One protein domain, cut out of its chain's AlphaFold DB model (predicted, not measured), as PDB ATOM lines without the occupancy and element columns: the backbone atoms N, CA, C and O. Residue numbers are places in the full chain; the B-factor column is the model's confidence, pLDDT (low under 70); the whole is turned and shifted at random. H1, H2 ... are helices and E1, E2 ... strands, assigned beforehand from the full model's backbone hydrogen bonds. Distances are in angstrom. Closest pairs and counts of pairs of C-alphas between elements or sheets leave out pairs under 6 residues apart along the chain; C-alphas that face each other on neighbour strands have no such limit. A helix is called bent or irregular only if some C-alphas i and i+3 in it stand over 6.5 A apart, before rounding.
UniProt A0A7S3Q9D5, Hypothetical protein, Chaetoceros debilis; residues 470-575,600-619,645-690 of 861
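This is residues 470 to 575, 600 to 619 and 645 to 690 of the 861 residues of the protein "Hypothetical protein" of Chaetoceros debilis (UniProt A0A7S3Q9D5). A long, twisted sheet of six strands forms the middle layer, with H1 and H5 partly side by side over one face and H4 over the other, these three helices running along the strands. The long bent hairpin of E2 and E3 reaches to one end of the elongated whole, and the loop of residues 674 to 680 sticks out at the other; H2 sits beside the strands, and the short H3 lies off the sheet, close to H5. The 172 printed residues hold five named helices and six named strands, in the order H1 H2 E1 E2 E3 H3 E4 H4 E5 H5 E6; the sheet's order is E4 - E5 - E3 - E2 - E1 - E6, all antiparallel, and the class is mixed, helices and strands. The whole is compact, with a radius of gyration of the C-alphas of 17.1 A and spans of 59 by 38 by 31 A.

The helices are H1, residues 470 to 494, H2, residues 504 to 512, H3, residues 554 to 562, H4, residues 602 to 619, and H5, residues 653 to 665. The strands are E1, residues 514 to 519, E2, residues 522 to 534, E3, residues 539 to 549, E4, residues 567 to 569, E5, residues 648 to 651, and E6, residues 685 to 689. H1 is on the sheet at a height of 9.2 A, over E2 and E1 and only just over E6, on which 3 of its C-alphas fall; its closest C-alphas to E3 are those of Arg 491 and Ile 543, 5.6 A apart. H1 and H2 are near each other, with 5 pairs of C-alphas within 10 A. H2 is on the opposite face, over none of the strands, and its closest C-alphas to E2 are those of Leu 510 and Val 528, 6.5 A apart. E1, E2 and E3 form a meander, each strand the antiparallel neighbour of the one before. N 517 and O 524 are 2.9 A apart in the hairpin of E1 and E2, and N 529 and O 544 are 2.8 A apart in the hairpin of E2 and E3. E2 bends by 53 degrees at residue 526, and E3 by 53 degrees at residue 545. E3, H3 and E4 make a split strand-helix-strand unit, two strands running the same way with E5 between them in the sheet, and its crossover is right-handed. H3 is only just not on the sheet, with 4 pairs of C-alphas within 10 A. N 568 and O 649 of E4 and E5 are 2.9 A apart, and N 650 and O 547 of E5 and E3 are 2.8 A apart. H4 is on the same face as H2, at a height of 9.8 A, over E3 and E2 and only just over E1, on which 3 of its C-alphas fall; its closest C-alphas to E2 are those of Arg 615 and Ser 523, 6.3 A apart. H5 is on the same face as H1, at a height of 10.3 A, over E5 and E3, so that with H4 on the opposite face there are three layers, helices on both faces of a sheet. H1 touches H5 with residues 473 to 480 alone, at a shallow tilt of 8 degrees, opposite ways; the closest C-alphas are those of Gln 473 and Leu 664, 6.0 A apart. H3 and H5 are close but not clearly touching, the C-alphas of Met 560 and Phe 659 being the closest at 7.0 A. E6 is an edge strand beside E1, with N 516 and O 687 2.8 A apart. In H1, H2, H3, H4 and H5 every O i to N i+4 pair is within hydrogen-bond range.

H1 begins at C-alpha 470, (7.163, -53.836, -10.275), and is 36.2 A from first to last C-alpha. H2 is 12.3 A, E1 16.8 A, E2 35.3 A and E3 29.7 A long; E2 ends at C-alpha 534, (3.274, -15.107, -32.538). H3 is 12.2 A, E4 7.0 A, H4 25.7 A, E5 10.1 A and H5 18.1 A long. E6, 13.4 A long, ends at C-alpha 689, (18.494, -38.818, -22.447).

The two C-alphas farthest apart are those of Asp 537 and Ala 677, 59.9 A. Residues 576 to 599 are not printed, with 10.2 A between C-alphas 575 and 600, nor are residues 620 to 644, with 16.3 A between C-alphas 619 and 645. The link from H5 to E6 is long, 19 residues. The mean pLDDT of the printed part is 85.2; 31 residues are under 70, among them 600 to 611, 613 to 619 and 676 to 681, and H4 has a mean of 62.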
ATOM      1  N   SER A 470       7.218 -54.882 -11.309       90.56
ATOM      2  CA  SER A 470       7.163 -53.836 -10.275       90.56
ATOM      3  C   SER A 470       8.344 -52.867 -10.389       90.56
ATOM      4  O   SER A 470       8.139 -51.658 -10.472       90.56
ATOM      5  N   GLU A 471       9.570 -53.390 -10.487       87.81
ATOM      6  CA  GLU A 471      10.796 -52.591 -10.639       87.81
ATOM      7  C   GLU A 471      10.724 -51.681 -11.876       87.81
ATOM      8  O   GLU A 471      11.027 -50.489 -11.808       87.81
ATOM      9  N   TRP A 472      10.249 -52.209 -13.009       93.19
ATOM     10  CA  TRP A 472      10.023 -51.419 -14.218       93.19
ATOM     11  C   TRP A 472       8.970 -50.323 -14.027       93.19
ATOM     12  O   TRP A 472       9.191 -49.194 -14.467       93.19
ATOM     13  N   GLN A 473       7.845 -50.622 -13.366       94.38
ATOM     14  CA  GLN A 473       6.793 -49.637 -13.094       94.38
ATOM     15  C   GLN A 473       7.316 -48.503 -12.200       94.38
ATOM     16  O   GLN A 473       7.082 -47.328 -12.489       94.38
ATOM     17  N   ASP A 474       8.073 -48.827 -11.153       90.62
ATOM     18  CA  ASP A 474       8.655 -47.838 -10.242       90.62
ATOM     19  C   ASP A 474       9.686 -46.949 -10.951       90.62
ATOM     20  O   ASP A 474       9.709 -45.726 -10.760       90.62
ATOM     21  N   CYS A 475      10.487 -47.527 -11.844       89.69
ATOM     22  CA  CYS A 475      11.472 -46.781 -12.611       89.69
ATOM     23  C   CYS A 475      10.872 -45.960 -13.757       89.69
ATOM     24  O   CYS A 475      11.318 -44.829 -13.964       89.69
ATOM     25  N   LEU A 476       9.830 -46.444 -14.442       94.88
ATOM     26  CA  LEU A 476       9.056 -45.638 -15.389       94.88
ATOM     27  C   LEU A 476       8.386 -44.455 -14.670       94.88
ATOM     28  O   LEU A 476       8.449 -43.331 -15.168       94.88
ATOM     29  N   ARG A 477       7.796 -44.678 -13.486       95.69
ATOM     30  CA  ARG A 477       7.201 -43.612 -12.661       95.69
ATOM     31  C   ARG A 477       8.243 -42.573 -12.253       95.69
ATOM     32  O   ARG A 477       7.993 -41.377 -12.379       95.69
ATOM     33  N   SER A 478       9.430 -43.010 -11.833       92.50
ATOM     34  CA  SER A 478      10.551 -42.116 -11.514       92.50
ATOM     35  C   SER A 478      11.025 -41.312 -12.734       92.50
ATOM     36  O   SER A 478      11.172 -40.093 -12.643       92.50
ATOM     37  N   LEU A 479      11.212 -41.953 -13.894       93.50
ATOM     38  CA  LEU A 479      11.586 -41.283 -15.148       93.50
ATOM     39  C   LEU A 479      10.553 -40.232 -15.565       93.50
ATOM     40  O   LEU A 479      10.916 -39.080 -15.805       93.50
ATOM     41  N   PHE A 480       9.274 -40.611 -15.605       96.38
ATOM     42  CA  PHE A 480       8.190 -39.737 -16.038       96.38
ATOM     43  C   PHE A 480       8.004 -38.536 -15.106       96.38
ATOM     44  O   PHE A 480       7.944 -37.408 -15.587       96.38
ATOM     45  N   LEU A 481       7.983 -38.737 -13.783       95.94
ATOM     46  CA  LEU A 481       7.804 -37.637 -12.828       95.94
ATOM     47  C   LEU A 481       9.003 -36.675 -12.803       95.94
ATOM     48  O   LEU A 481       8.799 -35.465 -12.709       95.94
ATOM     49  N   ASN A 482      10.238 -37.174 -12.931       94.38
ATOM     50  CA  ASN A 482      11.423 -36.310 -13.015       94.38
ATOM     51  C   ASN A 482      11.472 -35.527 -14.336       94.38
ATOM     52  O   ASN A 482      11.773 -34.333 -14.327       94.38
ATOM     53  N   TRP A 483      11.123 -36.164 -15.458       96.06
ATOM     54  CA  TRP A 483      10.946 -35.482 -16.741       96.06
ATOM     55  C   TRP A 483       9.882 -34.383 -16.646       96.06
ATOM     56  O   TRP A 483      10.159 -33.228 -16.963       96.06
ATOM     57  N   LEU A 484       8.690 -34.716 -16.146       96.44
ATOM     58  CA  LEU A 484       7.543 -33.813 -16.081       96.44
ATOM     59  C   LEU A 484       7.798 -32.625 -15.143       96.44
ATOM     60  O   LEU A 484       7.481 -31.493 -15.502       96.44
ATOM     61  N   ARG A 485       8.457 -32.851 -13.995       95.88
ATOM     62  CA  ARG A 485       8.983 -31.775 -13.138       95.88
ATOM     63  C   ARG A 485       9.911 -30.852 -13.927       95.88
ATOM     64  O   ARG A 485       9.745 -29.639 -13.856       95.88
ATOM     65  N   ARG A 486      10.856 -31.394 -14.699       94.31
ATOM     66  CA  ARG A 486      11.807 -30.569 -15.455       94.31
ATOM     67  C   ARG A 486      11.137 -29.789 -16.596       94.31
ATOM     68  O   ARG A 486      11.555 -28.669 -16.872       94.31
ATOM     69  N   VAL A 487      10.067 -30.319 -17.199       95.00
ATOM     70  CA  VAL A 487       9.203 -29.559 -18.128       95.00
ATOM     71  C   VAL A 487       8.535 -28.380 -17.412       95.00
ATOM     72  O   VAL A 487       8.519 -27.281 -17.960       95.00
ATOM     73  N   TYR A 488       8.037 -28.568 -16.184       95.25
ATOM     74  CA  TYR A 488       7.477 -27.476 -15.380       95.25
ATOM     75  C   TYR A 488       8.514 -26.415 -14.998       95.25
ATOM     76  O   TYR A 488       8.246 -25.238 -15.201       95.25
ATOM     77  N   GLU A 489       9.693 -26.810 -14.512       93.75
ATOM     78  CA  GLU A 489      10.781 -25.880 -14.155       93.75
ATOM     79  C   GLU A 489      11.201 -25.005 -15.349       93.75
ATOM     80  O   GLU A 489      11.433 -23.806 -15.204       93.75
ATOM     81  N   LEU A 490      11.264 -25.591 -16.551       91.94
ATOM     82  CA  LEU A 490      11.558 -24.854 -17.781       91.94
ATOM     83  C   LEU A 490      10.379 -23.962 -18.192       91.94
ATOM     84  O   LEU A 490      10.588 -22.798 -18.517       91.94
ATOM     85  N   ARG A 491       9.135 -24.448 -18.113       93.50
ATOM     86  CA  ARG A 491       7.953 -23.619 -18.382       93.50
ATOM     87  C   ARG A 491       7.874 -22.415 -17.439       93.50
ATOM     88  O   ARG A 491       7.600 -21.318 -17.908       93.50
ATOM     89  N   GLU A 492       8.132 -22.587 -16.145       93.12
ATOM     90  CA  GLU A 492       8.139 -21.502 -15.156       93.12
ATOM     91  C   GLU A 492       9.260 -20.488 -15.434       93.12
ATOM     92  O   GLU A 492       9.008 -19.282 -15.420       93.12
ATOM     93  N   LYS A 493      10.464 -20.961 -15.801       92.50
ATOM     94  CA  LYS A 493      11.574 -20.102 -16.250       92.50
ATOM     95  C   LYS A 493      11.162 -19.198 -17.423       92.50
ATOM     96  O   LYS A 493      11.419 -18.001 -17.363       92.50
ATOM     97  N   TYR A 494      10.488 -19.740 -18.442       90.88
ATOM     98  CA  TYR A 494      10.115 -18.993 -19.658       90.88
ATOM     99  C   TYR A 494       8.720 -18.347 -19.641       90.88
ATOM    100  O   TYR A 494       8.396 -17.593 -20.552       90.88
ATOM    101  N   SER A 495       7.912 -18.556 -18.594       90.06
ATOM    102  CA  SER A 495       6.635 -17.836 -18.407       90.06
ATOM    103  C   SER A 495       6.825 -16.384 -17.939       90.06
ATOM    104  O   SER A 495       5.851 -15.647 -17.808       90.06
ATOM    105  N   ASN A 496       8.064 -15.962 -17.656       88.75
ATOM    106  CA  ASN A 496       8.396 -14.592 -17.274       88.75
ATOM    107  C   ASN A 496       8.910 -13.815 -18.504       88.75
ATOM    108  O   ASN A 496      10.033 -14.070 -18.946       88.75
ATOM    109  N   PRO A 497       8.163 -12.827 -19.043       81.00
ATOM    110  CA  PRO A 497       8.548 -12.114 -20.272       81.00
ATOM    111  C   PRO A 497       9.821 -11.257 -20.128       81.00
ATOM    112  O   PRO A 497      10.363 -10.769 -21.114       81.00
ATOM    113  N   SER A 498      10.347 -11.097 -18.911       83.94
ATOM    114  CA  SER A 498      11.618 -10.420 -18.632       83.94
ATOM    115  C   SER A 498      12.874 -11.195 -19.066       83.94
ATOM    116  O   SER A 498      13.967 -10.647 -18.965       83.94
ATOM    117  N   SER A 499      12.754 -12.450 -19.516       73.75
ATOM    118  CA  SER A 499      13.875 -13.260 -20.026       73.75
ATOM    119  C   SER A 499      13.564 -13.860 -21.403       73.75
ATOM    120  O   SER A 499      13.553 -15.079 -21.570       73.75
ATOM    121  N   LEU A 500      13.277 -12.986 -22.373       70.44
ATOM    122  CA  LEU A 500      12.975 -13.351 -23.767       70.44
ATOM    123  C   LEU A 500      14.154 -14.011 -24.504       70.44
ATOM    124  O   LEU A 500      13.928 -14.879 -25.346       70.44
ATOM    125  N   ASP A 501      15.396 -13.660 -24.159       84.50
ATOM    126  CA  ASP A 501      16.596 -14.308 -24.699       84.50
ATOM    127  C   ASP A 501      16.826 -15.674 -24.028       84.50
ATOM    128  O   ASP A 501      17.579 -15.820 -23.061       84.50
ATOM    129  N   MET A 502      16.159 -16.703 -24.553       83.25
ATOM    130  CA  MET A 502      16.497 -18.096 -24.268       83.25
ATOM    131  C   MET A 502      17.854 -18.437 -24.898       83.25
ATOM    132  O   MET A 502      18.001 -18.411 -26.120       83.25
ATOM    133  N   ASP A 503      18.826 -18.819 -24.067       88.69
ATOM    134  CA  ASP A 503      20.132 -19.303 -24.520       88.69
ATOM    135  C   ASP A 503      19.978 -20.536 -25.436       88.69
ATOM    136  O   ASP A 503      19.177 -21.442 -25.183       88.69
ATOM    137  N   VAL A 504      20.805 -20.612 -26.480       84.88
ATOM    138  CA  VAL A 504      20.959 -21.798 -27.334       84.88
ATOM    139  C   VAL A 504      21.295 -23.034 -26.484       84.88
ATOM    140  O   VAL A 504      20.802 -24.127 -26.769       84.88
ATOM    141  N   SER A 505      22.046 -22.860 -25.389       84.69
ATOM    142  CA  SER A 505      22.333 -23.915 -24.403       84.69
ATOM    143  C   SER A 505      21.068 -24.472 -23.732       84.69
ATOM    144  O   SER A 505      20.974 -25.676 -23.484       84.69
ATOM    145  N   ASP A 506      20.074 -23.623 -23.446       85.88
ATOM    146  CA  ASP A 506      18.791 -24.046 -22.877       85.88
ATOM    147  C   ASP A 506      17.903 -24.732 -23.926       85.88
ATOM    148  O   ASP A 506      17.239 -25.720 -23.609       85.88
ATOM    149  N   LEU A 507      17.926 -24.266 -25.181       85.25
ATOM    150  CA  LEU A 507      17.226 -24.923 -26.290       85.25
ATOM    151  C   LEU A 507      17.799 -26.324 -26.572       85.25
ATOM    152  O   LEU A 507      17.042 -27.264 -26.832       85.25
ATOM    153  N   GLU A 508      19.118 -26.506 -26.453       85.75
ATOM    154  CA  GLU A 508      19.722 -27.840 -26.490       85.75
ATOM    155  C   GLU A 508      19.358 -28.669 -25.243       85.75
ATOM    156  O   GLU A 508      19.066 -29.861 -25.343       85.75
ATOM    157  N   GLY A 509      19.291 -28.046 -24.062       84.62
ATOM    158  CA  GLY A 509      18.777 -28.681 -22.846       84.62
ATOM    159  C   GLY A 509      17.343 -29.209 -23.004       84.62
ATOM    160  O   GLY A 509      17.053 -30.333 -22.590       84.62
ATOM    161  N   LEU A 510      16.470 -28.434 -23.654       87.62
ATOM    162  CA  LEU A 510      15.094 -28.799 -24.003       87.62
ATOM    163  C   LEU A 510      15.036 -29.966 -24.999       87.62
ATOM    164  O   LEU A 510      14.277 -30.910 -24.780       87.62
ATOM    165  N   SER A 511      15.842 -29.945 -26.067       86.38
ATOM    166  CA  SER A 511      15.844 -31.021 -27.075       86.38
ATOM    167  C   SER A 511      16.390 -32.345 -26.524       86.38
ATOM    168  O   SER A 511      15.917 -33.424 -26.891       86.38
ATOM    169  N   ARG A 512      17.341 -32.274 -25.583       88.50
ATOM    170  CA  ARG A 512      17.897 -33.432 -24.869       88.50
ATOM    171  C   ARG A 512      16.960 -33.996 -23.792       88.50
ATOM    172  O   ARG A 512      17.145 -35.149 -23.413       88.50
ATOM    173  N   LEU A 513      15.958 -33.243 -23.321       93.38
ATOM    174  CA  LEU A 513      15.016 -33.644 -22.262       93.38
ATOM    175  C   LEU A 513      13.941 -34.623 -22.778       93.38
ATOM    176  O   LEU A 513      12.761 -34.292 -22.937       93.38
ATOM    177  N   CYS A 514      14.361 -35.860 -23.043       94.88
ATOM    178  CA  CYS A 514      13.497 -36.921 -23.551       94.88
ATOM    179  C   CYS A 514      13.886 -38.317 -23.043       94.88
ATOM    180  O   CYS A 514      15.026 -38.571 -22.656       94.88
ATOM    181  N   PHE A 515      12.940 -39.254 -23.075       95.56
ATOM    182  CA  PHE A 515      13.218 -40.673 -22.864       95.56
ATOM    183  C   PHE A 515      12.382 -41.555 -23.791       95.56
ATOM    184  O   PHE A 515      11.312 -41.167 -24.261       95.56
ATOM    185  N   TYR A 516      12.889 -42.759 -24.039       94.69
ATOM    186  CA  TYR A 516      12.272 -43.757 -24.898       94.69
ATOM    187  C   TYR A 516      11.754 -44.924 -24.063       94.69
ATOM    188  O   TYR A 516      12.406 -45.345 -23.104       94.69
ATOM    189  N   SER A 517      10.622 -45.488 -24.476       94.94
ATOM    190  CA  SER A 517      10.175 -46.815 -24.058       94.94
ATOM    191  C   SER A 517      10.025 -47.695 -25.297       94.94
ATOM    192  O   SER A 517       9.289 -47.357 -26.227       94.94
ATOM    193  N   LEU A 518      10.787 -48.787 -25.356       91.69
ATOM    194  CA  LEU A 518      10.915 -49.641 -26.535       91.69
ATOM    195  C   LEU A 518      10.341 -51.029 -26.250       91.69
ATOM    196  O   LEU A 518      10.883 -51.792 -25.453       91.69
ATOM    197  N   SER A 519       9.257 -51.369 -26.942       89.19
ATOM    198  CA  SER A 519       8.612 -52.682 -26.897       89.19
ATOM    199  C   SER A 519       8.633 -53.347 -28.284       89.19
ATOM    200  O   SER A 519       8.866 -52.662 -29.292       89.19
ATOM    201  N   PRO A 520       8.411 -54.670 -28.391       84.62
ATOM    202  CA  PRO A 520       8.292 -55.336 -29.685       84.62
ATOM    203  C   PRO A 520       7.179 -54.702 -30.532       84.62
ATOM    204  O   PRO A 520       6.011 -54.700 -30.156       84.62
ATOM    205  N   GLY A 521       7.549 -54.122 -31.674       83.38
ATOM    206  CA  GLY A 521       6.606 -53.497 -32.604       83.38
ATOM    207  C   GLY A 521       6.103 -52.092 -32.238       83.38
ATOM    208  O   GLY A 521       5.564 -51.443 -33.130       83.38
ATOM    209  N   CYS A 522       6.316 -51.589 -31.015       89.12
ATOM    210  CA  CYS A 522       5.923 -50.233 -30.607       89.12
ATOM    211  C   CYS A 522       7.037 -49.513 -29.830       89.12
ATOM    212  O   CYS A 522       7.505 -49.980 -28.790       89.12
ATOM    213  N   SER A 523       7.422 -48.336 -30.318       92.50
ATOM    214  CA  SER A 523       8.390 -47.427 -29.700       92.50
ATOM    215  C   SER A 523       7.698 -46.116 -29.325       92.50
ATOM    216  O   SER A 523       6.925 -45.563 -30.109       92.50
ATOM    217  N   ILE A 524       7.959 -45.646 -28.109       95.62
ATOM    218  CA  ILE A 524       7.370 -44.434 -27.537       95.62
ATOM    219  C   ILE A 524       8.495 -43.459 -27.213       95.62
ATOM    220  O   ILE A 524       9.458 -43.840 -26.549       95.62
ATOM    221  N   LEU A 525       8.359 -42.213 -27.664       96.31
ATOM    222  CA  LEU A 525       9.241 -41.096 -27.344       96.31
ATOM    223  C   LEU A 525       8.482 -40.080 -26.487       96.31
ATOM    224  O   LEU A 525       7.575 -39.403 -26.968       96.31
ATOM    225  N   THR A 526       8.889 -39.948 -25.231       97.25
ATOM    226  CA  THR A 526       8.434 -38.899 -24.315       97.25
ATOM    227  C   THR A 526       9.411 -37.731 -24.412       97.25
ATOM    228  O   THR A 526      10.589 -37.900 -24.095       97.25
ATOM    229  N   ARG A 527       8.972 -36.558 -24.884       96.25
ATOM    230  CA  ARG A 527       9.837 -35.390 -25.145       96.25
ATOM    231  C   ARG A 527       9.124 -34.069 -24.872       96.25
ATOM    232  O   ARG A 527       7.900 -34.006 -24.880       96.25
ATOM    233  N   VAL A 528       9.876 -32.990 -24.694       96.50
ATOM    234  CA  VAL A 528       9.279 -31.646 -24.673       96.50
ATOM    235  C   VAL A 528       8.822 -31.250 -26.079       96.50
ATOM    236  O   VAL A 528       9.495 -31.550 -27.067       96.50
ATOM    237  N   ALA A 529       7.690 -30.560 -26.171       95.00
ATOM    238  CA  ALA A 529       7.306 -29.796 -27.346       95.00
ATOM    239  C   ALA A 529       7.386 -28.301 -27.044       95.00
ATOM    240  O   ALA A 529       6.992 -27.832 -25.976       95.00
ATOM    241  N   THR A 530       7.900 -27.559 -28.013       93.81
ATOM    242  CA  THR A 530       8.000 -26.106 -27.989       93.81
ATOM    243  C   THR A 530       7.123 -25.550 -29.105       93.81
ATOM    244  O   THR A 530       7.043 -26.119 -30.193       93.81
ATOM    245  N   SER A 531       6.415 -24.462 -28.823       91.56
ATOM    246  CA  SER A 531       5.563 -23.777 -29.796       91.56
ATOM    247  C   SER A 531       5.566 -22.285 -29.498       91.56
ATOM    248  O   SER A 531       5.129 -21.868 -28.428       91.56
ATOM    249  N   SER A 532       6.082 -21.471 -30.416       89.50
ATOM    250  CA  SER A 532       5.953 -20.019 -30.322       89.50
ATOM    251  C   SER A 532       4.593 -19.601 -30.859       89.50
ATOM    252  O   SER A 532       4.300 -19.845 -32.029       89.50
ATOM    253  N   LYS A 533       3.777 -18.950 -30.030       87.25
ATOM    254  CA  LYS A 533       2.592 -18.243 -30.514       87.25
ATOM    255  C   LYS A 533       2.999 -16.814 -30.819       87.25
ATOM    256  O   LYS A 533       3.245 -16.029 -29.909       87.25
ATOM    257  N   GLU A 534       3.083 -16.487 -32.101       84.25
ATOM    258  CA  GLU A 534       3.274 -15.107 -32.538       84.25
ATOM    259  C   GLU A 534       1.929 -14.381 -32.441       84.25
ATOM    260  O   GLU A 534       1.124 -14.373 -33.371       84.25
ATOM    261  N   SER A 535       1.653 -13.829 -31.257       86.81
ATOM    262  CA  SER A 535       0.667 -12.760 -31.126       86.81
ATOM    263  C   SER A 535       1.304 -11.446 -31.591       86.81
ATOM    264  O   SER A 535       2.525 -11.305 -31.537       86.81
ATOM    265  N   ASN A 536       0.496 -10.490 -32.054       89.00
ATOM    266  CA  ASN A 536       1.003  -9.269 -32.695       89.00
ATOM    267  C   ASN A 536       1.918  -8.410 -31.801       89.00
ATOM    268  O   ASN A 536       2.704  -7.633 -32.337       89.00
ATOM    269  N   ASP A 537       1.808  -8.541 -30.475       85.25
ATOM    270  CA  ASP A 537       2.516  -7.704 -29.501       85.25
ATOM    271  C   ASP A 537       3.532  -8.490 -28.642       85.25
ATOM    272  O   ASP A 537       4.548  -7.927 -28.237       85.25
ATOM    273  N   GLU A 538       3.315  -9.792 -28.391       84.50
ATOM    274  CA  GLU A 538       4.211 -10.635 -27.575       84.50
ATOM    275  C   GLU A 538       4.390 -12.054 -28.161       84.50
ATOM    276  O   GLU A 538       3.422 -12.737 -28.516       84.50
ATOM    277  N   LYS A 539       5.643 -12.534 -28.220       85.50
ATOM    278  CA  LYS A 539       6.007 -13.883 -28.694       85.50
ATOM    279  C   LYS A 539       6.143 -14.857 -27.519       85.50
ATOM    280  O   LYS A 539       7.246 -15.136 -27.054       85.50
ATOM    281  N   GLU A 540       5.019 -15.383 -27.036       88.88
ATOM    282  CA  GLU A 540       5.014 -16.369 -25.947       88.88
ATOM    283  C   GLU A 540       5.518 -17.741 -26.438       88.88
ATOM    284  O   GLU A 540       5.012 -18.309 -27.415       88.88
ATOM    285  N   MET A 541       6.503 -18.307 -25.736       90.62
ATOM    286  CA  MET A 541       7.005 -19.660 -25.979       90.62
ATOM    287  C   MET A 541       6.256 -20.677 -25.106       90.62
ATOM    288  O   MET A 541       6.637 -20.957 -23.970       90.62
ATOM    289  N   ASN A 542       5.204 -21.288 -25.655       93.50
ATOM    290  CA  ASN A 542       4.485 -22.374 -24.995       93.50
ATOM    291  C   ASN A 542       5.333 -23.659 -24.995       93.50
ATOM    292  O   ASN A 542       5.557 -24.281 -26.041       93.50
ATOM    293  N   ILE A 543       5.786 -24.042 -23.798       95.56
ATOM    294  CA  ILE A 543       6.516 -25.278 -23.498       95.56
ATOM    295  C   ILE A 543       5.538 -26.288 -22.897       95.56
ATOM    296  O   ILE A 543       4.980 -26.062 -21.820       95.56
ATOM    297  N   GLU A 544       5.351 -27.422 -23.572       96.56
ATOM    298  CA  GLU A 544       4.382 -28.447 -23.181       96.56
ATOM    299  C   GLU A 544       4.972 -29.871 -23.222       96.56
ATOM    300  O   GLU A 544       5.856 -30.168 -24.030       96.56
ATOM    301  N   PRO A 545       4.500 -30.788 -22.357       97.69
ATOM    302  CA  PRO A 545       4.864 -32.198 -22.439       97.69
ATOM    303  C   PRO A 545       4.224 -32.856 -23.672       97.69
ATOM    304  O   PRO A 545       3.050 -32.617 -23.972       97.69
ATOM    305  N   MET A 546       4.986 -33.715 -24.353       97.31
ATOM    306  CA  MET A 546       4.561 -34.464 -25.536       97.31
ATOM    307  C   MET A 546       4.992 -35.936 -25.446       97.31
ATOM    308  O   MET A 546       6.098 -36.256 -25.007       97.31
ATOM    309  N   ILE A 547       4.131 -36.843 -25.907       97.62
ATOM    310  CA  ILE A 547       4.428 -38.275 -26.048       97.62
ATOM    311  C   ILE A 547       4.087 -38.699 -27.476       97.62
ATOM    312  O   ILE A 547       3.019 -38.370 -27.985       97.62
ATOM    313  N   ILE A 548       4.998 -39.416 -28.130       96.62
ATOM    314  CA  ILE A 548       4.880 -39.824 -29.533       96.62
ATOM    315  C   ILE A 548       4.969 -41.345 -29.626       96.62
ATOM    316  O   ILE A 548       5.937 -41.934 -29.151       96.62
ATOM    317  N   LEU A 549       3.978 -41.980 -30.250       96.19
ATOM    318  CA  LEU A 549       3.892 -43.427 -30.431       96.19
ATOM    319  C   LEU A 549       4.106 -43.783 -31.905       96.19
ATOM    320  O   LEU A 549       3.354 -43.328 -32.768       96.19
ATOM    321  N   SER A 550       5.082 -44.643 -32.198       93.44
ATOM    322  CA  SER A 550       5.387 -45.085 -33.570       93.44
ATOM    323  C   SER A 550       4.342 -46.015 -34.185       93.44
ATOM    324  O   SER A 550       4.244 -46.125 -35.404       93.44
ATOM    325  N   SER A 551       3.556 -46.692 -33.350       88.62
ATOM    326  CA  SER A 551       2.443 -47.540 -33.768       88.62
ATOM    327  C   SER A 551       1.373 -47.578 -32.683       88.62
ATOM    328  O   SER A 551       1.610 -47.183 -31.541       88.62
ATOM    329  N   SER A 552       0.171 -48.019 -33.040       90.38
ATOM    330  CA  SER A 552      -0.926 -48.186 -32.085       90.38
ATOM    331  C   SER A 552      -1.989 -49.115 -32.656       90.38
ATOM    332  O   SER A 552      -2.436 -48.956 -33.794       90.38
ATOM    333  N   THR A 553      -2.434 -50.080 -31.854       90.25
ATOM    334  CA  THR A 553      -3.582 -50.924 -32.204       90.25
ATOM    335  C   THR A 553      -4.880 -50.134 -32.093       90.25
ATOM    336  O   THR A 553      -4.964 -49.168 -31.328       90.25
ATOM    337  N   ILE A 554      -5.925 -50.588 -32.791       89.31
ATOM    338  CA  ILE A 554      -7.288 -50.061 -32.624       89.31
ATOM    339  C   ILE A 554      -7.698 -50.159 -31.144       89.31
ATOM    340  O   ILE A 554      -8.148 -49.172 -30.576       89.31
ATOM    341  N   ALA A 555      -7.401 -51.282 -30.475       89.88
ATOM    342  CA  ALA A 555      -7.634 -51.455 -29.040       89.88
ATOM    343  C   ALA A 555      -6.940 -50.386 -28.169       89.88
ATOM    344  O   ALA A 555      -7.578 -49.829 -27.277       89.88
ATOM    345  N   SER A 556      -5.671 -50.044 -28.440       91.00
ATOM    346  CA  SER A 556      -4.968 -48.978 -27.704       91.00
ATOM    347  C   SER A 556      -5.568 -47.592 -27.961       91.00
ATOM    348  O   SER A 556      -5.699 -46.799 -27.032       91.00
ATOM    349  N   ARG A 557      -6.010 -47.313 -29.198       93.88
ATOM    350  CA  ARG A 557      -6.696 -46.063 -29.564       93.88
ATOM    351  C   ARG A 557      -8.042 -45.947 -28.851       93.88
ATOM    352  O   ARG A 557      -8.319 -44.909 -28.260       93.88
ATOM    353  N   SER A 558      -8.840 -47.013 -28.832       93.31
ATOM    354  CA  SER A 558     -10.108 -47.069 -28.095       93.31
ATOM    355  C   SER A 558      -9.906 -46.915 -26.585       93.31
ATOM    356  O   SER A 558     -10.658 -46.175 -25.956       93.31
ATOM    357  N   ALA A 559      -8.869 -47.537 -26.008       94.06
ATOM    358  CA  ALA A 559      -8.518 -47.357 -24.598       94.06
ATOM    359  C   ALA A 559      -8.157 -45.894 -24.284       94.06
ATOM    360  O   ALA A 559      -8.720 -45.318 -23.355       94.06
ATOM    361  N   MET A 560      -7.309 -45.261 -25.105       96.06
ATOM    362  CA  MET A 560      -6.956 -43.845 -24.945       96.06
ATOM    363  C   MET A 560      -8.185 -42.928 -25.031       96.06
ATOM    364  O   MET A 560      -8.402 -42.121 -24.127       96.06
ATOM    365  N   ARG A 561      -9.050 -43.115 -26.043       95.56
ATOM    366  CA  ARG A 561     -10.320 -42.373 -26.151       95.56
ATOM    367  C   ARG A 561     -11.215 -42.576 -24.922       95.56
ATOM    368  O   ARG A 561     -11.796 -41.612 -24.442       95.56
ATOM    369  N   SER A 562     -11.300 -43.795 -24.378       95.62
ATOM    370  CA  SER A 562     -12.126 -44.089 -23.190       95.62
ATOM    371  C   SER A 562     -11.630 -43.431 -21.894       95.62
ATOM    372  O   SER A 562     -12.395 -43.307 -20.942       95.62
ATOM    373  N   MET A 563     -10.373 -42.977 -21.869       96.12
ATOM    374  CA  MET A 563      -9.785 -42.179 -20.787       96.12
ATOM    375  C   MET A 563      -9.759 -40.674 -21.108       96.12
ATOM    376  O   MET A 563      -9.079 -39.917 -20.422       96.12
ATOM    377  N   ASN A 564     -10.483 -40.235 -22.148       97.00
ATOM    378  CA  ASN A 564     -10.487 -38.865 -22.677       97.00
ATOM    379  C   ASN A 564      -9.093 -38.331 -23.075       97.00
ATOM    380  O   ASN A 564      -8.889 -37.119 -23.127       97.00
ATOM    381  N   ILE A 565      -8.134 -39.215 -23.378       97.38
ATOM    382  CA  ILE A 565      -6.791 -38.823 -23.824       97.38
ATOM    383  C   ILE A 565      -6.894 -38.318 -25.263       97.38
ATOM    384  O   ILE A 565      -7.126 -39.101 -26.189       97.38
ATOM    385  N   LEU A 566      -6.690 -37.017 -25.454       96.38
ATOM    386  CA  LEU A 566      -6.623 -36.410 -26.779       96.38
ATOM    387  C   LEU A 566      -5.285 -36.752 -27.446       96.38
ATOM    388  O   LEU A 566      -4.209 -36.504 -26.896       96.38
ATOM    389  N   PHE A 567      -5.363 -37.302 -28.657       95.88
ATOM    390  CA  PHE A 567      -4.215 -37.613 -29.502       95.88
ATOM    391  C   PHE A 567      -4.500 -37.230 -30.956       95.88
ATOM    392  O   PHE A 567      -5.621 -37.390 -31.439       95.88
ATOM    393  N   THR A 568      -3.479 -36.768 -31.673       94.88
ATOM    394  CA  THR A 568      -3.538 -36.521 -33.120       94.88
ATOM    395  C   THR A 568      -2.660 -37.518 -33.873       94.88
ATOM    396  O   THR A 568      -1.749 -38.119 -33.304       94.88
ATOM    397  N   THR A 569      -2.915 -37.714 -35.167       92.62
ATOM    398  CA  THR A 569      -1.909 -38.294 -36.067       92.62
ATOM    399  C   THR A 569      -0.878 -37.232 -36.426       92.62
ATOM    400  O   THR A 569      -1.224 -36.068 -36.624       92.62
ATOM    401  N   MET A 570       0.393 -37.621 -36.535       86.00
ATOM    402  CA  MET A 570       1.415 -36.741 -37.087       86.00
ATOM    403  C   MET A 570       1.267 -36.697 -38.608       86.00
ATOM    404  O   MET A 570       1.553 -37.675 -39.304       86.00
ATOM    405  N   ASN A 571       0.777 -35.568 -39.108       82.69
ATOM    406  CA  ASN A 571       0.640 -35.314 -40.534       82.69
ATOM    407  C   ASN A 571       1.998 -34.874 -41.111       82.69
ATOM    408  O   ASN A 571       2.868 -34.387 -40.389       82.69
ATOM    409  N   SER A 572       2.203 -35.091 -42.408       62.81
ATOM    410  CA  SER A 572       3.461 -34.813 -43.114       62.81
ATOM    411  C   SER A 572       3.408 -33.529 -43.952       62.81
ATOM    412  O   SER A 572       4.276 -33.327 -44.791       62.81
ATOM    413  N   SER A 573       2.385 -32.688 -43.766       58.44
ATOM    414  CA  SER A 573       2.034 -31.574 -44.663       58.44
ATOM    415  C   SER A 573       2.089 -30.181 -44.036       58.44
ATOM    416  O   SER A 573       2.343 -29.220 -44.754       58.44
ATOM    417  N   ASP A 574       1.847 -30.065 -42.729       47.97
ATOM    418  CA  ASP A 574       1.638 -28.787 -42.041       47.97
ATOM    419  C   ASP A 574       2.675 -28.627 -40.924       47.97
ATOM    420  O   ASP A 574       2.501 -29.144 -39.819       47.97
ATOM    421  N   SER A 575       3.783 -27.946 -41.228       51.41
ATOM    422  CA  SER A 575       4.886 -27.725 -40.285       51.41
ATOM    423  C   SER A 575       4.545 -26.707 -39.190       51.41
ATOM    424  O   SER A 575       4.940 -26.909 -38.042       51.41
ATOM    425  N   ASP A 600       5.573 -34.854 -48.239       45.53
ATOM    426  CA  ASP A 600       6.458 -35.132 -47.097       45.53
ATOM    427  C   ASP A 600       7.246 -33.892 -46.625       45.53
ATOM    428  O   ASP A 600       8.115 -33.379 -47.329       45.53
ATOM    429  N   ASP A 601       6.987 -33.460 -45.389       56.44
ATOM    430  CA  ASP A 601       7.843 -32.585 -44.583       56.44
ATOM    431  C   ASP A 601       9.092 -33.333 -44.085       56.44
ATOM    432  O   ASP A 601       9.021 -34.447 -43.557       56.44
ATOM    433  N   VAL A 602      10.239 -32.658 -44.171       58.69
ATOM    434  CA  VAL A 602      11.552 -33.135 -43.732       58.69
ATOM    435  C   VAL A 602      11.574 -33.497 -42.242       58.69
ATOM    436  O   VAL A 602      12.181 -34.509 -41.883       58.69
ATOM    437  N   HIS A 603      10.936 -32.726 -41.349       50.44
ATOM    438  CA  HIS A 603      11.040 -33.001 -39.910       50.44
ATOM    439  C   HIS A 603      10.151 -34.179 -39.470       50.44
ATOM    440  O   HIS A 603      10.597 -35.032 -38.690       50.44
ATOM    441  N   SER A 604       8.935 -34.271 -40.006       58.69
ATOM    442  CA  SER A 604       8.015 -35.401 -39.852       58.69
ATOM    443  C   SER A 604       8.627 -36.682 -40.429       58.69
ATOM    444  O   SER A 604       8.695 -37.705 -39.738       58.69
ATOM    445  N   TYR A 605       9.206 -36.611 -41.636       65.19
ATOM    446  CA  TYR A 605       9.950 -37.711 -42.254       65.19
ATOM    447  C   TYR A 605      11.133 -38.166 -41.376       65.19
ATOM    448  O   TYR A 605      11.304 -39.365 -41.146       65.19
ATOM    449  N   LYS A 606      11.901 -37.226 -40.799       68.62
ATOM    450  CA  LYS A 606      13.041 -37.504 -39.903       68.62
ATOM    451  C   LYS A 606      12.653 -38.311 -38.666       68.62
ATOM    452  O   LYS A 606      13.253 -39.355 -38.406       68.62
ATOM    453  N   LEU A 607      11.614 -37.881 -37.952       67.88
ATOM    454  CA  LEU A 607      11.130 -38.583 -36.760       67.88
ATOM    455  C   LEU A 607      10.490 -39.941 -37.104       67.88
ATOM    456  O   LEU A 607      10.678 -40.922 -36.382       67.88
ATOM    457  N   ARG A 608       9.775 -40.030 -38.233       66.75
ATOM    458  CA  ARG A 608       9.221 -41.290 -38.757       66.75
ATOM    459  C   ARG A 608      10.331 -42.308 -39.044       66.75
ATOM    460  O   ARG A 608      10.197 -43.468 -38.662       66.75
ATOM    461  N   HIS A 609      11.442 -41.873 -39.647       68.81
ATOM    462  CA  HIS A 609      12.612 -42.715 -39.917       68.81
ATOM    463  C   HIS A 609      13.304 -43.205 -38.632       68.81
ATOM    464  O   HIS A 609      13.642 -44.385 -38.531       68.81
ATOM    465  N   GLU A 610      13.474 -42.328 -37.638       66.38
ATOM    466  CA  GLU A 610      14.051 -42.655 -36.325       66.38
ATOM    467  C   GLU A 610      13.217 -43.715 -35.583       66.38
ATOM    468  O   GLU A 610      13.729 -44.767 -35.188       66.38
ATOM    469  N   LEU A 611      11.907 -43.478 -35.459       63.97
ATOM    470  CA  LEU A 611      10.973 -44.379 -34.783       63.97
ATOM    471  C   LEU A 611      10.863 -45.750 -35.468       63.97
ATOM    472  O   LEU A 611      10.813 -46.777 -34.783       63.97
ATOM    473  N   GLU A 612      10.870 -45.784 -36.801       70.06
ATOM    474  CA  GLU A 612      10.816 -47.015 -37.594       70.06
ATOM    475  C   GLU A 612      12.156 -47.778 -37.585       70.06
ATOM    476  O   GLU A 612      12.176 -49.009 -37.581       70.06
ATOM    477  N   ALA A 613      13.297 -47.090 -37.495       64.75
ATOM    478  CA  ALA A 613      14.585 -47.752 -37.285       64.75
ATOM    479  C   ALA A 613      14.695 -48.385 -35.885       64.75
ATOM    480  O   ALA A 613      15.249 -49.480 -35.748       64.75
ATOM    481  N   LEU A 614      14.122 -47.745 -34.857       59.28
ATOM    482  CA  LEU A 614      13.972 -48.329 -33.517       59.28
ATOM    483  C   LEU A 614      13.021 -49.539 -33.530       59.28
ATOM    484  O   LEU A 614      13.321 -50.550 -32.899       59.28
ATOM    485  N   ARG A 615      11.928 -49.494 -34.305       63.97
ATOM    486  CA  ARG A 615      11.019 -50.640 -34.498       63.97
ATOM    487  C   ARG A 615      11.718 -51.826 -35.174       63.97
ATOM    488  O   ARG A 615      11.632 -52.952 -34.689       63.97
ATOM    489  N   ARG A 616      12.474 -51.578 -36.249       64.81
ATOM    490  CA  ARG A 616      13.318 -52.600 -36.896       64.81
ATOM    491  C   ARG A 616      14.437 -53.107 -35.982       64.81
ATOM    492  O   ARG A 616      14.869 -54.243 -36.139       64.81
ATOM    493  N   ALA A 617      14.893 -52.323 -35.003       53.25
ATOM    494  CA  ALA A 617      15.851 -52.795 -34.003       53.25
ATOM    495  C   ALA A 617      15.260 -53.830 -33.027       53.25
ATOM    496  O   ALA A 617      15.991 -54.723 -32.610       53.25
ATOM    497  N   THR A 618      13.970 -53.739 -32.674       52.03
ATOM    498  CA  THR A 618      13.346 -54.639 -31.682       52.03
ATOM    499  C   THR A 618      12.681 -55.884 -32.275       52.03
ATOM    500  O   THR A 618      12.436 -56.836 -31.539       52.03
ATOM    501  N   ALA A 619      12.395 -55.915 -33.582       54.06
ATOM    502  CA  ALA A 619      11.600 -56.981 -34.205       54.06
ATOM    503  C   ALA A 619      12.380 -58.239 -34.661       54.06
ATOM    504  O   ALA A 619      11.781 -59.304 -34.803       54.06
ATOM    505  N   GLN A 645       1.428 -47.004 -40.554       80.69
ATOM    506  CA  GLN A 645       0.636 -46.198 -39.629       80.69
ATOM    507  C   GLN A 645       1.369 -44.890 -39.309       80.69
ATOM    508  O   GLN A 645       2.512 -44.905 -38.854       80.69
ATOM    509  N   LYS A 646       0.696 -43.756 -39.536       88.62
ATOM    510  CA  LYS A 646       1.202 -42.437 -39.141       88.62
ATOM    511  C   LYS A 646       1.333 -42.402 -37.600       88.62
ATOM    512  O   LYS A 646       0.406 -42.885 -36.932       88.62
ATOM    513  N   PRO A 647       2.446 -41.884 -37.032       93.00
ATOM    514  CA  PRO A 647       2.647 -41.826 -35.584       93.00
ATOM    515  C   PRO A 647       1.500 -41.109 -34.871       93.00
ATOM    516  O   PRO A 647       0.897 -40.196 -35.436       93.00
ATOM    517  N   LEU A 648       1.215 -41.496 -33.625       95.19
ATOM    518  CA  LEU A 648       0.308 -40.733 -32.765       95.19
ATOM    519  C   LEU A 648       1.088 -39.772 -31.881       95.19
ATOM    520  O   LEU A 648       2.155 -40.118 -31.381       95.19
ATOM    521  N   VAL A 649       0.522 -38.591 -31.664       96.38
ATOM    522  CA  VAL A 649       1.089 -37.524 -30.846       96.38
ATOM    523  C   VAL A 649       0.078 -37.144 -29.771       96.38
ATOM    524  O   VAL A 649      -1.064 -36.800 -30.065       96.38
ATOM    525  N   ILE A 650       0.518 -37.198 -28.521       97.44
ATOM    526  CA  ILE A 650      -0.211 -36.780 -27.325       97.44
ATOM    527  C   ILE A 650       0.473 -35.505 -26.825       97.44
ATOM    528  O   ILE A 650       1.703 -35.465 -26.750       97.44
ATOM    529  N   ARG A 651      -0.297 -34.456 -26.518       96.44
ATOM    530  CA  ARG A 651       0.202 -33.136 -26.084       96.44
ATOM    531  C   ARG A 651      -0.530 -32.650 -24.836       96.44
ATOM    532  O   ARG A 651      -1.715 -32.930 -24.655       96.44
ATOM    533  N   GLY A 652       0.164 -31.860 -24.022       96.38
ATOM    534  CA  GLY A 652      -0.394 -31.230 -22.826       96.38
ATOM    535  C   GLY A 652      -0.353 -32.137 -21.595       96.38
ATOM    536  O   GLY A 652      -0.298 -33.364 -21.697       96.38
ATOM    537  N   HIS A 653      -0.320 -31.518 -20.412       96.75
ATOM    538  CA  HIS A 653      -0.035 -32.205 -19.148       96.75
ATOM    539  C   HIS A 653      -1.036 -33.321 -18.831       96.75
ATOM    540  O   HIS A 653      -0.621 -34.441 -18.530       96.75
ATOM    541  N   ASP A 654      -2.332 -33.036 -18.946       97.25
ATOM    542  CA  ASP A 654      -3.389 -33.959 -18.527       97.25
ATOM    543  C   ASP A 654      -3.432 -35.204 -19.426       97.25
ATOM    544  O   ASP A 654      -3.418 -36.327 -18.926       97.25
ATOM    545  N   ASN A 655      -3.358 -35.021 -20.752       97.56
ATOM    546  CA  ASN A 655      -3.317 -36.124 -21.718       97.56
ATOM    547  C   ASN A 655      -2.062 -36.992 -21.542       97.56
ATOM    548  O   ASN A 655      -2.153 -38.219 -21.538       97.56
ATOM    549  N   CYS A 656      -0.889 -36.370 -21.367       97.75
ATOM    550  CA  CYS A 656       0.365 -37.091 -21.146       97.75
ATOM    551  C   CYS A 656       0.361 -37.862 -19.817       97.75
ATOM    552  O   CYS A 656       0.884 -38.973 -19.760       97.75
ATOM    553  N   THR A 657      -0.251 -37.312 -18.763       97.81
ATOM    554  CA  THR A 657      -0.348 -37.958 -17.442       97.81
ATOM    555  C   THR A 657      -1.372 -39.094 -17.440       97.81
ATOM    556  O   THR A 657      -1.077 -40.182 -16.953       97.81
ATOM    557  N   ALA A 658      -2.538 -38.905 -18.065       97.56
ATOM    558  CA  ALA A 658      -3.528 -39.966 -18.246       97.56
ATOM    559  C   ALA A 658      -3.000 -41.103 -19.144       97.56
ATOM    560  O   ALA A 658      -3.237 -42.277 -18.855       97.56
ATOM    561  N   PHE A 659      -2.226 -40.781 -20.190       97.50
ATOM    562  CA  PHE A 659      -1.521 -41.790 -20.985       97.50
ATOM    563  C   PHE A 659      -0.448 -42.521 -20.178       97.50
ATOM    564  O   PHE A 659      -0.342 -43.743 -20.276       97.50
ATOM    565  N   PHE A 660       0.335 -41.803 -19.371       97.44
ATOM    566  CA  PHE A 660       1.311 -42.417 -18.478       97.44
ATOM    567  C   PHE A 660       0.644 -43.405 -17.516       97.44
ATOM    568  O   PHE A 660       1.122 -44.529 -17.404       97.44
ATOM    569  N   GLU A 661      -0.487 -43.051 -16.897       97.19
ATOM    570  CA  GLU A 661      -1.236 -43.974 -16.039       97.19
ATOM    571  C   GLU A 661      -1.745 -45.196 -16.817       97.19
ATOM    572  O   GLU A 661      -1.570 -46.324 -16.356       97.19
ATOM    573  N   LEU A 662      -2.294 -45.025 -18.026       95.81
ATOM    574  CA  LEU A 662      -2.669 -46.154 -18.890       95.81
ATOM    575  C   LEU A 662      -1.469 -47.082 -19.157       95.81
ATOM    576  O   LEU A 662      -1.559 -48.294 -18.962       95.81
ATOM    577  N   TYR A 663      -0.337 -46.509 -19.568       95.94
ATOM    578  CA  TYR A 663       0.873 -47.239 -19.946       95.94
ATOM    579  C   TYR A 663       1.561 -47.916 -18.749       95.94
ATOM    580  O   TYR A 663       2.072 -49.031 -18.864       95.94
ATOM    581  N   LEU A 664       1.535 -47.278 -17.578       95.25
ATOM    582  CA  LEU A 664       2.034 -47.824 -16.321       95.25
ATOM    583  C   LEU A 664       1.186 -49.022 -15.875       95.25
ATOM    584  O   LEU A 664       1.734 -50.084 -15.571       95.25
ATOM    585  N   ASN A 665      -0.142 -48.878 -15.875       94.81
ATOM    586  CA  ASN A 665      -1.068 -49.915 -15.413       94.81
ATOM    587  C   ASN A 665      -1.085 -51.157 -16.324       94.81
ATOM    588  O   ASN A 665      -1.280 -52.266 -15.826       94.81
ATOM    589  N   THR A 666      -0.797 -51.027 -17.626       92.88
ATOM    590  CA  THR A 666      -0.616 -52.192 -18.518       92.88
ATOM    591  C   THR A 666       0.801 -52.782 -18.514       92.88
ATOM    592  O   THR A 666       1.089 -53.673 -19.316       92.88
ATOM    593  N   ALA A 667       1.699 -52.312 -17.636       91.50
ATOM    594  CA  ALA A 667       3.126 -52.660 -17.637       91.50
ATOM    595  C   ALA A 667       3.782 -52.467 -19.024       91.50
ATOM    596  O   ALA A 667       4.565 -53.291 -19.500       91.50
ATOM    597  N   GLY A 668       3.388 -51.387 -19.704       89.50
ATOM    598  CA  GLY A 668       3.883 -50.990 -21.014       89.50
ATOM    599  C   GLY A 668       3.276 -51.733 -22.209       89.50
ATOM    600  O   GLY A 668       3.696 -51.515 -23.348       89.50
ATOM    601  N   ARG A 669       2.283 -52.602 -21.986       88.25
ATOM    602  CA  ARG A 669       1.606 -53.366 -23.044       88.25
ATOM    603  C   ARG A 669       0.424 -52.575 -23.607       88.25
ATOM    604  O   ARG A 669      -0.609 -52.439 -22.959       88.25
ATOM    605  N   LEU A 670       0.566 -52.040 -24.820       82.75
ATOM    606  CA  LEU A 670      -0.534 -51.376 -25.545       82.75
ATOM    607  C   LEU A 670      -1.346 -52.347 -26.426       82.75
ATOM    608  O   LEU A 670      -2.456 -52.027 -26.846       82.75
ATOM    609  N   THR A 671      -0.820 -53.540 -26.699       77.31
ATOM    610  CA  THR A 671      -1.562 -54.652 -27.309       77.31
ATOM    611  C   THR A 671      -2.355 -55.393 -26.231       77.31
ATOM    612  O   THR A 671      -1.858 -55.630 -25.130       77.31
ATOM    613  N   ASN A 672      -3.606 -55.749 -26.533       65.06
ATOM    614  CA  ASN A 672      -4.521 -56.423 -25.597       65.06
ATOM    615  C   ASN A 672      -4.987 -57.779 -26.167       65.06
ATOM    616  O   ASN A 672      -6.077 -58.271 -25.873       65.06
ATOM    617  N   ASP A 673      -4.157 -58.353 -27.041       69.50
ATOM    618  CA  ASP A 673      -4.439 -59.530 -27.854       69.50
ATOM    619  C   ASP A 673      -4.287 -60.815 -27.038       69.50
ATOM    620  O   ASP A 673      -3.293 -61.531 -27.100       69.50
ATOM    621  N   LYS A 674      -5.342 -61.127 -26.279       70.81
ATOM    622  CA  LYS A 674      -5.490 -62.335 -25.440       70.81
ATOM    623  C   LYS A 674      -5.359 -63.668 -26.197       70.81
ATOM    624  O   LYS A 674      -5.374 -64.718 -25.561       70.81
ATOM    625  N   ASN A 675      -5.280 -63.625 -27.526       70.94
ATOM    626  CA  ASN A 675      -5.239 -64.789 -28.407       70.94
ATOM    627  C   ASN A 675      -3.809 -65.179 -28.817       70.94
ATOM    628  O   ASN A 675      -3.590 -66.332 -29.193       70.94
ATOM    629  N   ASP A 676      -2.841 -64.262 -28.726       59.97
ATOM    630  CA  ASP A 676      -1.446 -64.562 -29.049       59.97
ATOM    631  C   ASP A 676      -0.795 -65.303 -27.878       59.97
ATOM    632  O   ASP A 676      -0.277 -64.708 -26.934       59.97
ATOM    633  N   ALA A 677      -0.773 -66.634 -27.969       59.03
ATOM    634  CA  ALA A 677      -0.097 -67.536 -27.030       59.03
ATOM    635  C   ALA A 677       1.451 -67.461 -27.091       59.03
ATOM    636  O   ALA A 677       2.146 -68.425 -26.769       59.03
ATOM    637  N   LEU A 678       2.000 -66.322 -27.528       55.00
ATOM    638  CA  LEU A 678       3.428 -66.024 -27.508       55.00
ATOM    639  C   LEU A 678       3.913 -65.830 -26.058       55.00
ATOM    640  O   LEU A 678       3.162 -65.344 -25.206       55.00
ATOM    641  N   PRO A 679       5.161 -66.215 -25.741       52.28
ATOM    642  CA  PRO A 679       5.624 -66.298 -24.361       52.28
ATOM    643  C   PRO A 679       5.712 -64.920 -23.694       52.28
ATOM    644  O   PRO A 679       6.579 -64.116 -24.024       52.28
ATOM    645  N   GLN A 680       4.812 -64.698 -22.729       57.91
ATOM    646  CA  GLN A 680       4.930 -63.817 -21.557       57.91
ATOM    647  C   GLN A 680       5.878 -62.613 -21.740       57.91
ATOM    648  O   GLN A 680       6.904 -62.511 -21.073       57.91
ATOM    649  N   ILE A 681       5.509 -61.708 -22.656       58.31
ATOM    650  CA  ILE A 681       6.386 -60.645 -23.178       58.31
ATOM    651  C   ILE A 681       7.014 -59.811 -22.053       58.31
ATOM    652  O   ILE A 681       6.313 -59.306 -21.171       58.31
ATOM    653  N   ASP A 682       8.334 -59.663 -22.128       79.31
ATOM    654  CA  ASP A 682       9.167 -58.890 -21.205       79.31
ATOM    655  C   ASP A 682       8.744 -57.408 -21.120       79.31
ATOM    656  O   ASP A 682       8.084 -56.873 -22.016       79.31
ATOM    657  N   VAL A 683       9.130 -56.728 -20.041       89.31
ATOM    658  CA  VAL A 683       8.863 -55.292 -19.873       89.31
ATOM    659  C   VAL A 683       9.635 -54.446 -20.901       89.31
ATOM    660  O   VAL A 683      10.761 -54.805 -21.259       89.31
ATOM    661  N   PRO A 684       9.075 -53.317 -21.383       90.31
ATOM    662  CA  PRO A 684       9.746 -52.458 -22.359       90.31
ATOM    663  C   PRO A 684      11.106 -51.917 -21.901       90.31
ATOM    664  O   PRO A 684      11.289 -51.512 -20.757       90.31
ATOM    665  N   LEU A 685      12.045 -51.812 -22.832       88.56
ATOM    666  CA  LEU A 685      13.365 -51.224 -22.614       88.56
ATOM    667  C   LEU A 685      13.247 -49.698 -22.424       88.56
ATOM    668  O   LEU A 685      12.760 -49.008 -23.322       88.56
ATOM    669  N   LEU A 686      13.688 -49.168 -21.274       89.94
ATOM    670  CA  LEU A 686      13.662 -47.733 -20.956       89.94
ATOM    671  C   LEU A 686      15.034 -47.091 -21.205       89.94
ATOM    672  O   LEU A 686      16.033 -47.514 -20.631       89.94
ATOM    673  N   ILE A 687      15.087 -46.038 -22.025       88.19
ATOM    674  CA  ILE A 687      16.337 -45.330 -22.355       88.19
ATOM    675  C   ILE A 687      16.168 -43.833 -22.084       88.19
ATOM    676  O   ILE A 687      15.407 -43.162 -22.782       88.19
ATOM    677  N   SER A 688      16.896 -43.296 -21.103       87.00
ATOM    678  CA  SER A 688      16.908 -41.859 -20.805       87.00
ATOM    679  C   SER A 688      17.887 -41.096 -21.701       87.00
ATOM    680  O   SER A 688      18.994 -41.569 -21.972       87.00
ATOM    681  N   ARG A 689      17.531 -39.868 -22.094       79.44
ATOM    682  CA  ARG A 689      18.494 -38.818 -22.447       79.44
ATOM    683  C   ARG A 689      18.356 -37.675 -21.438       79.44
ATOM    684  O   ARG A 689      17.263 -37.187 -21.176       79.44
ATOM    685  N   SER A 690      19.481 -37.283 -20.841       72.00
ATOM    686  CA  SER A 690      19.651 -36.155 -19.904       72.00
ATOM    687  C   SER A 690      18.773 -36.084 -18.637       72.00
ATOM    688  O   SER A 690      19.118 -35.321 -17.739       72.00
TER     689      SER A 690